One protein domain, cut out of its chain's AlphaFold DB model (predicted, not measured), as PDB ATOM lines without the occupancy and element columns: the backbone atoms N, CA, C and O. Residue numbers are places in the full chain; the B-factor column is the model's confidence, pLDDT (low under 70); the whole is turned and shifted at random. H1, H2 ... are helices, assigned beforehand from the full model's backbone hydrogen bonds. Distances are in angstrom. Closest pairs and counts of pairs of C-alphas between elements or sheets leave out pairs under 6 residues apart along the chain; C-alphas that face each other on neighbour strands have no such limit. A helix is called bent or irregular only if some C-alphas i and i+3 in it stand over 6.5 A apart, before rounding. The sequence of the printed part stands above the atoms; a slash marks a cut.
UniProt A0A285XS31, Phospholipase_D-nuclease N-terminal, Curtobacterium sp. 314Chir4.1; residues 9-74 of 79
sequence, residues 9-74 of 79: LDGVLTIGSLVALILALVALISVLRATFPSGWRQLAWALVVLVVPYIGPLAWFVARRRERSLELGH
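What this domain is: This is residues 9 to 74 of the 79 residues of the protein "Phospholipase_D-nuclease N-terminal" of Curtobacterium sp. 314Chir4.1 (UniProt A0A285XS31). The model is a long helical hairpin: two helices, H1 and then H2, run nearly antiparallel with a tight turn at one end. The longer H2 is kinked near residue 53, where residues 52 to 57 stand free of H1, and its last residues, 66 to 74, stick out at the end away from the turn. The printed part has 66 residues, with two named helices and no named strand; the class is all helix. It is a rod spanning 57 by 22 by 9 A, only just extended, close to loose, with a radius of gyration of the C-alphas of 16.5 A.

How they stand to each other: H1, residues 9 to 35, and H2, residues 40 to 74, form a helical hairpin and run opposite ways at a shallow tilt of 7 degrees. They only just touch, with 3 pairs of C-alphas within 8 A, through residues 29 to 33 of H1 and residues 40 to 44 of H2 alone. Their closest C-alphas, those of Arg 33 and Trp 40, are 6.0 A apart, while the helix centres are 14.1 A apart. H2 has a kink of 31 degrees near residue 53; it is neither bent nor irregular, but only just: C-alphas 50 and 53 are 6.5 A apart. Every O i to N i+4 pair is within hydrogen-bond range in H1, and 24 of 31 in H2.

Where its parts are: H1 begins at C-alpha 9, (91.583, -104.065, 192.222), and measures 37.8 A from first to last C-alpha. H2 begins at C-alpha 40, (105.640, -138.462, 185.177), ends at C-alpha 74, (78.556, -95.796, 176.005), and measures 51.4 A.

The domain as a whole: The two C-alphas farthest apart, those of Ser 38 and His 74, are 57.3 A apart. The printed part has no cut, and the link from H1 to H2 is tight, with 4 residues. Mean pLDDT of the printed part is 74.6; residues 36 to 39 and 64 to 74 are under 70.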
ATOM      1  N   LEU A   9      91.022-103.163 191.229       71.38
ATOM      2  CA  LEU A   9      91.583-104.065 192.222       71.38
ATOM      3  C   LEU A   9      90.965-105.472 192.175       71.38
ATOM      4  O   LEU A   9      91.724-106.422 192.076       71.38
ATOM      5  N   ASP A  10      89.640-105.651 192.155       74.12
ATOM      6  CA  ASP A  10      89.013-106.982 192.018       74.12
ATOM      7  C   ASP A  10      89.430-107.694 190.729       74.12
ATOM      8  O   ASP A  10      89.611-108.911 190.711       74.12
ATOM      9  N   GLY A  11      89.580-106.947 189.633       75.69
ATOM     10  CA  GLY A  11      90.093-107.482 188.371       75.69
ATOM     11  C   GLY A  11      91.537-107.965 188.504       75.69
ATOM     12  O   GLY A  11      91.840-109.103 188.149       75.69
ATOM     13  N   VAL A  12      92.406-107.126 189.073       80.00
ATOM     14  CA  VAL A  12      93.815-107.451 189.344       80.00
ATOM     15  C   VAL A  12      93.939-108.625 190.314       80.00
ATOM     16  O   VAL A  12      94.753-109.508 190.076       80.00
ATOM     17  N   LEU A  13      93.107-108.689 191.354       82.94
ATOM     18  CA  LEU A  13      93.062-109.799 192.304       82.94
ATOM     19  C   LEU A  13      92.590-111.084 191.628       82.94
ATOM     20  O   LEU A  13      93.194-112.125 191.835       82.94
ATOM     21  N   THR A  14      91.576-111.025 190.763       78.69
ATOM     22  CA  THR A  14      91.090-112.213 190.040       78.69
ATOM     23  C   THR A  14      92.159-112.754 189.086       78.69
ATOM     24  O   THR A  14      92.442-113.952 189.084       78.69
ATOM     25  N   ILE A  15      92.788-111.875 188.296       79.44
ATOM     26  CA  ILE A  15      93.874-112.249 187.377       79.44
ATOM     27  C   ILE A  15      95.087-112.741 188.174       79.44
ATOM     28  O   ILE A  15      95.658-113.778 187.848       79.44
ATOM     29  N   GLY A  16      95.447-112.035 189.243       85.62
ATOM     30  CA  GLY A  16      96.550-112.384 190.131       85.62
ATOM     31  C   GLY A  16      96.346-113.739 190.805       85.62
ATOM     32  O   GLY A  16      97.246-114.571 190.768       85.62
ATOM     33  N   SER A  17      95.155-114.009 191.344       80.31
ATOM     34  CA  SER A  17      94.796-115.306 191.927       80.31
ATOM     35  C   SER A  17      94.824-116.425 190.895       80.31
ATOM     36  O   SER A  17      95.290-117.518 191.204       80.31
ATOM     37  N   LEU A  18      94.378-116.166 189.664       80.06
ATOM     38  CA  LEU A  18      94.450-117.155 188.597       80.06
ATOM     39  C   LEU A  18      95.899-117.487 188.222       80.06
ATOM     40  O   LEU A  18      96.262-118.657 188.118       80.06
ATOM     41  N   VAL A  19      96.731-116.463 188.037       83.44
ATOM     42  CA  VAL A  19      98.159-116.638 187.754       83.44
ATOM     43  C   VAL A  19      98.825-117.391 188.904       83.44
ATOM     44  O   VAL A  19      99.518-118.375 188.658       83.44
ATOM     45  N   ALA A  20      98.555-117.008 190.153       86.50
ATOM     46  CA  ALA A  20      99.072-117.687 191.337       86.50
ATOM     47  C   ALA A  20      98.643-119.162 191.398       86.50
ATOM     48  O   ALA A  20      99.470-120.017 191.710       86.50
ATOM     49  N   LEU A  21      97.393-119.481 191.047       82.56
ATOM     50  CA  LEU A  21      96.899-120.857 190.975       82.56
ATOM     51  C   LEU A  21      97.657-121.670 189.919       82.56
ATOM     52  O   LEU A  21      98.104-122.779 190.204       82.56
ATOM     53  N   ILE A  22      97.848-121.114 188.719       81.12
ATOM     54  CA  ILE A  22      98.617-121.772 187.655       81.12
ATOM     55  C   ILE A  22     100.063-121.992 188.109       81.12
ATOM     56  O   ILE A  22     100.588-123.091 187.948       81.12
ATOM     57  N   LEU A  23     100.697-120.986 188.717       86.81
ATOM     58  CA  LEU A  23     102.056-121.104 189.248       86.81
ATOM     59  C   LEU A  23     102.147-122.178 190.334       86.81
ATOM     60  O   LEU A  23     103.088-122.966 190.315       86.81
ATOM     61  N   ALA A  24     101.177-122.248 191.245       86.31
ATOM     62  CA  ALA A  24     101.127-123.273 192.283       86.31
ATOM     63  C   ALA A  24     100.998-124.678 191.679       86.31
ATOM     64  O   ALA A  24     101.716-125.589 192.090       86.31
ATOM     65  N   LEU A  25     100.149-124.847 190.660       82.19
ATOM     66  CA  LEU A  25     100.034-126.105 189.922       82.19
ATOM     67  C   LEU A  25     101.353-126.458 189.231       82.19
ATOM     68  O   LEU A  25     101.826-127.580 189.376       82.19
ATOM     69  N   VAL A  26     101.988-125.510 188.540       81.69
ATOM     70  CA  VAL A  26     103.291-125.707 187.882       81.69
ATOM     71  C   VAL A  26     104.390-126.052 188.888       81.69
ATOM     72  O   VAL A  26     105.205-126.935 188.623       81.69
ATOM     73  N   ALA A  27     104.414-125.402 190.049       85.81
ATOM     74  CA  ALA A  27     105.374-125.685 191.108       85.81
ATOM     75  C   ALA A  27     105.159-127.091 191.683       85.81
ATOM     76  O   ALA A  27     106.111-127.861 191.794       85.81
ATOM     77  N   LEU A  28     103.907-127.453 191.969       82.56
ATOM     78  CA  LEU A  28     103.535-128.779 192.454       82.56
ATOM     79  C   LEU A  28     103.931-129.861 191.441       82.56
ATOM     80  O   LEU A  28     104.631-130.806 191.792       82.56
ATOM     81  N   ILE A  29     103.585-129.669 190.166       76.00
ATOM     82  CA  ILE A  29     104.052-130.471 189.026       76.00
ATOM     83  C   ILE A  29     105.576-130.604 189.076       76.00
ATOM     84  O   ILE A  29     106.097-131.712 189.098       76.00
ATOM     85  N   SER A  30     106.311-129.495 189.123       79.31
ATOM     86  CA  SER A  30     107.773-129.518 189.094       79.31
ATOM     87  C   SER A  30     108.370-130.334 190.245       79.31
ATOM     88  O   SER A  30     109.325-131.078 190.024       79.31
ATOM     89  N   VAL A  31     107.788-130.247 191.445       83.56
ATOM     90  CA  VAL A  31     108.192-131.050 192.609       83.56
ATOM     91  C   VAL A  31     107.866-132.527 192.395       83.56
ATOM     92  O   VAL A  31     108.753-133.365 192.525       83.56
ATOM     93  N   LEU A  32     106.636-132.868 191.997       77.25
ATOM     94  CA  LEU A  32     106.267-134.259 191.707       77.25
ATOM     95  C   LEU A  32     107.114-134.857 190.571       77.25
ATOM     96  O   LEU A  32     107.418-136.049 190.612       77.25
ATOM     97  N   ARG A  33     107.556-134.041 189.605       71.50
ATOM     98  CA  ARG A  33     108.481-134.454 188.537       71.50
ATOM     99  C   ARG A  33     109.845-134.808 189.074       71.50
ATOM    100  O   ARG A  33     110.419-135.802 188.643       71.50
ATOM    101  N   ALA A  34     110.362-133.969 189.966       73.31
ATOM    102  CA  ALA A  34     111.647-134.196 190.601       73.31
ATOM    103  C   ALA A  34     111.621-135.468 191.464       73.31
ATOM    104  O   ALA A  34     112.610-136.193 191.503       73.31
ATOM    105  N   THR A  35     110.484-135.769 192.099       71.81
ATOM    106  CA  THR A  35     110.346-136.912 193.011       71.81
ATOM    107  C   THR A  35     110.033-138.236 192.300       71.81
ATOM    108  O   THR A  35     110.512-139.279 192.739       71.81
ATOM    109  N   PHE A  36     109.260-138.237 191.205       66.31
ATOM    110  CA  PHE A  36     108.760-139.470 190.572       66.31
ATOM    111  C   PHE A  36     109.053-139.540 189.059       66.31
ATOM    112  O   PHE A  36     108.159-139.326 188.233       66.31
ATOM    113  N   PRO A  37     110.290-139.894 188.661       65.31
ATOM    114  CA  PRO A  37     110.697-139.917 187.255       65.31
ATOM    115  C   PRO A  37     110.020-141.012 186.406       65.31
ATOM    116  O   PRO A  37     109.878-140.823 185.199       65.31
ATOM    117  N   SER A  38     109.561-142.132 186.985       69.00
ATOM    118  CA  SER A  38     109.027-143.266 186.200       69.00
ATOM    119  C   SER A  38     107.544-143.145 185.804       69.00
ATOM    120  O   SER A  38     107.131-143.771 184.830       69.00
ATOM    121  N   GLY A  39     106.749-142.316 186.498       67.94
ATOM    122  CA  GLY A  39     105.299-142.140 186.267       67.94
ATOM    123  C   GLY A  39     104.885-140.762 185.731       67.94
ATOM    124  O   GLY A  39     103.698-140.484 185.550       67.94
ATOM    125  N   TRP A  40     105.857-139.885 185.460       70.38
ATOM    126  CA  TRP A  40     105.640-138.462 185.177       70.38
ATOM    127  C   TRP A  40     104.685-138.176 184.010       70.38
ATOM    128  O   TRP A  40     103.887-137.239 184.047       70.38
ATOM    129  N   ARG A  41     104.756-138.994 182.954       72.75
ATOM    130  CA  ARG A  41     104.023-138.746 181.709       72.75
ATOM    131  C   ARG A  41     102.511-138.872 181.897       72.75
ATOM    132  O   ARG A  41     101.779-138.026 181.398       72.75
ATOM    133  N   GLN A  42     102.053-139.882 182.635       75.38
ATOM    134  CA  GLN A  42     100.628-140.058 182.940       75.38
ATOM    135  C   GLN A  42     100.117-138.955 183.866       75.38
ATOM    136  O   GLN A  42      99.031-138.430 183.642       75.38
ATOM    137  N   LEU A  43     100.925-138.549 184.848       76.06
ATOM    138  CA  LEU A  43     100.566-137.495 185.793       76.06
ATOM    139  C   LEU A  43     100.417-136.127 185.105       76.06
ATOM    140  O   LEU A  43      99.443-135.414 185.338       76.06
ATOM    141  N   ALA A  44     101.345-135.791 184.204       75.06
ATOM    142  CA  ALA A  44     101.276-134.567 183.411       75.06
ATOM    143  C   ALA A  44     100.029-134.543 182.511       75.06
ATOM    144  O   ALA A  44      99.327-133.536 182.459       75.06
ATOM    145  N   TRP A  45      99.714-135.661 181.848       80.50
ATOM    146  CA  TRP A  45      98.515-135.771 181.012       80.50
ATOM    147  C   TRP A  45      97.218-135.697 181.820       80.50
ATOM    148  O   TRP A  45      96.305-134.983 181.412       80.50
ATOM    149  N   ALA A  46      97.145-136.361 182.975       79.38
ATOM    150  CA  ALA A  46      95.990-136.280 183.866       79.38
ATOM    151  C   ALA A  46      95.726-134.834 184.306       79.38
ATOM    152  O   ALA A  46      94.582-134.386 184.315       79.38
ATOM    153  N   LEU A  47      96.784-134.078 184.601       74.25
ATOM    154  CA  LEU A  47      96.639-132.690 185.012       74.25
ATOM    155  C   LEU A  47      96.275-131.756 183.853       74.25
ATOM    156  O   LEU A  47      95.474-130.849 184.042       74.25
ATOM    157  N   VAL A  48      96.802-131.984 182.645       79.69
ATOM    158  CA  VAL A  48      96.365-131.246 181.447       79.69
ATOM    159  C   VAL A  48      94.877-131.481 181.201       79.69
ATOM    160  O   VAL A  48      94.134-130.518 181.041       79.69
ATOM    161  N   VAL A  49      94.426-132.737 181.247       81.81
ATOM    162  CA  VAL A  49      93.002-133.091 181.119       81.81
ATOM    163  C   VAL A  49      92.168-132.445 182.219       81.81
ATOM    164  O   VAL A  49      91.037-132.051 181.960       81.81
ATOM    165  N   LEU A  50      92.723-132.294 183.422       75.19
ATOM    166  CA  LEU A  50      92.047-131.611 184.515       75.19
ATOM    167  C   LEU A  50      91.973-130.098 184.288       75.19
ATOM    168  O   LEU A  50      90.940-129.519 184.565       75.19
ATOM    169  N   VAL A  51      93.017-129.446 183.768       76.81
ATOM    170  CA  VAL A  51      93.079-127.979 183.607       76.81
ATOM    171  C   VAL A  51      92.335-127.485 182.361       76.81
ATOM    172  O   VAL A  51      91.655-126.461 182.423       76.81
ATOM    173  N   VAL A  52      92.416-128.213 181.243       81.50
ATOM    174  CA  VAL A  52      91.734-127.906 179.970       81.50
ATOM    175  C   VAL A  52      90.247-127.529 180.125       81.50
ATOM    176  O   VAL A  52      89.860-126.498 179.568       81.50
ATOM    177  N   PRO A  53      89.404-128.261 180.884       79.56
ATOM    178  CA  PRO A  53      87.988-127.927 181.029       79.56
ATOM    179  C   PRO A  53      87.746-126.620 181.781       79.56
ATOM    180  O   PRO A  53      86.676-126.041 181.630       79.56
ATOM    181  N   TYR A  54      88.711-126.123 182.555       74.75
ATOM    182  CA  TYR A  54      88.560-124.859 183.272       74.75
ATOM    183  C   TYR A  54      88.948-123.648 182.420       74.75
ATOM    184  O   TYR A  54      88.441-122.563 182.678       74.75
ATOM    185  N   ILE A  55      89.761-123.806 181.367       76.12
ATOM    186  CA  ILE A  55      90.193-122.690 180.502       76.12
ATOM    187  C   ILE A  55      89.001-122.051 179.772       76.12
ATOM    188  O   ILE A  55      88.896-120.827 179.718       76.12
ATOM    189  N   GLY A  56      88.084-122.862 179.238       74.25
ATOM    190  CA  GLY A  56      86.910-122.382 178.494       74.25
ATOM    191  C   GLY A  56      85.947-121.533 179.339       74.25
ATOM    192  O   GLY A  56      85.679-120.385 178.980       74.25
ATOM    193  N   PRO A  57      85.460-122.041 180.486       75.69
ATOM    194  CA  PRO A  57      84.613-121.285 181.407       75.69
ATOM    195  C   PRO A  57      85.285-120.013 181.915       75.69
ATOM    196  O   PRO A  57      84.639-118.979 182.056       75.69
ATOM    197  N   LEU A  58      86.592-120.073 182.157       74.81
ATOM    198  CA  LEU A  58      87.358-118.951 182.672       74.81
ATOM    199  C   LEU A  58      87.544-117.852 181.621       74.81
ATOM    200  O   LEU A  58      87.359-116.676 181.929       74.81
ATOM    201  N   ALA A  59      87.811-118.228 180.367       76.62
ATOM    202  CA  ALA A  59      87.825-117.300 179.241       76.62
ATOM    203  C   ALA A  59      86.454-116.637 179.054       76.62
ATOM    204  O   ALA A  59      86.376-115.423 178.867       76.62
ATOM    205  N   TRP A  60      85.372-117.409 179.192       75.50
ATOM    206  CA  TRP A  60      84.012-116.881 179.120       75.50
ATOM    207  C   TRP A  60      83.699-115.925 180.275       75.50
ATOM    208  O   TRP A  60      83.109-114.869 180.062       75.50
ATOM    209  N   PHE A  61      84.153-116.232 181.492       73.62
ATOM    210  CA  PHE A  61      83.954-115.378 182.664       73.62
ATOM    211  C   PHE A  61      84.689-114.036 182.533       73.62
ATOM    212  O   PHE A  61      84.141-112.983 182.870       73.62
ATOM    213  N   VAL A  62      85.911-114.061 181.994       70.19
ATOM    214  CA  VAL A  62      86.698-112.853 181.701       70.19
ATOM    215  C   VAL A  62      86.062-112.042 180.567       70.19
ATOM    216  O   VAL A  62      85.942-110.821 180.689       70.19
ATOM    217  N   ALA A  63      85.594-112.696 179.499       71.38
ATOM    218  CA  ALA A  63      84.910-112.036 178.384       71.38
ATOM    219  C   ALA A  63      83.599-111.363 178.831       71.38
ATOM    220  O   ALA A  63      83.397-110.175 178.578       71.38
ATOM    221  N   ARG A  64      82.773-112.067 179.615       67.75
ATOM    222  CA  ARG A  64      81.515-111.546 180.180       67.75
ATOM    223  C   ARG A  64      81.732-110.327 181.081       67.75
ATOM    224  O   ARG A  64      80.898-109.425 181.142       67.75
ATOM    225  N   ARG A  65      82.843-110.298 181.824       66.31
ATOM    226  CA  ARG A  65      83.244-109.136 182.634       66.31
ATOM    227  C   ARG A  65      83.636-107.947 181.755       66.31
ATOM    228  O   ARG A  65      83.286-106.827 182.110       66.31
ATOM    229  N   ARG A  66      84.315-108.182 180.625       62.91
ATOM    230  CA  ARG A  66      84.719-107.135 179.669       62.91
ATOM    231  C   ARG A  66      83.526-106.450 179.008       62.91
ATOM    232  O   ARG A  66      83.520-105.229 178.923       62.91
ATOM    233  N   GLU A  67      82.523-107.214 178.587       67.00
ATOM    234  CA  GLU A  67      81.298-106.682 177.964       67.00
ATOM    235  C   GLU A  67      80.570-105.707 178.900       67.00
ATOM    236  O   GLU A  67      80.242-104.589 178.511       67.00
ATOM    237  N   ARG A  68      80.448-106.080 180.178       60.22
ATOM    238  CA  ARG A  68      79.805-105.248 181.206       60.22
ATOM    239  C   ARG A  68      80.551-103.934 181.477       60.22
ATOM    240  O   ARG A  68      79.944-102.957 181.900       60.22
ATOM    241  N   SER A  69      81.866-103.901 181.259       58.78
ATOM    242  CA  SER A  69      82.669-102.678 181.388       58.78
ATOM    243  C   SER A  69      82.528-101.736 180.188       58.78
ATOM    244  O   SER A  69      82.734-100.538 180.354       58.78
ATOM    245  N   LEU A  70      82.184-102.247 179.002       62.03
ATOM    246  CA  LEU A  70      82.046-101.443 177.781       62.03
ATOM    247  C   LEU A  70      80.678-100.747 177.688       62.03
ATOM    248  O   LEU A  70      80.618 -99.600 177.251       62.03
ATOM    249  N   GLU A  71      79.602-101.376 178.171       60.56
ATOM    250  CA  GLU A  71      78.264-100.754 178.238       60.56
ATOM    251  C   GLU A  71      78.231 -99.493 179.115       60.56
ATOM    252  O   GLU A  71      77.516 -98.542 178.813       60.56
ATOM    253  N   LEU A  72      79.056 -99.437 180.164       58.50
ATOM    254  CA  LEU A  72      79.141 -98.270 181.049       58.50
ATOM    255  C   LEU A  72      79.868 -97.073 180.415       58.50
ATOM    256  O   LEU A  72      79.669 -95.950 180.865       58.50
ATOM    257  N   GLY A  73      80.684 -97.288 179.376       53.94
ATOM    258  CA  GLY A  73      81.335 -96.202 178.632       53.94
ATOM    259  C   GLY A  73      80.408 -95.543 177.608       53.94
ATOM    260  O   GLY A  73      80.499 -94.343 177.385       53.94
ATOM    261  N   HIS A  74      79.473 -96.303 177.032       53.81
ATOM    262  CA  HIS A  74      78.556 -95.796 176.005       53.81
ATOM    263  C   HIS A  74      77.375 -94.989 176.581       53.81
ATOM    264  O   HIS A  74      76.712 -94.261 175.852       53.81
TER     265      HIS A  74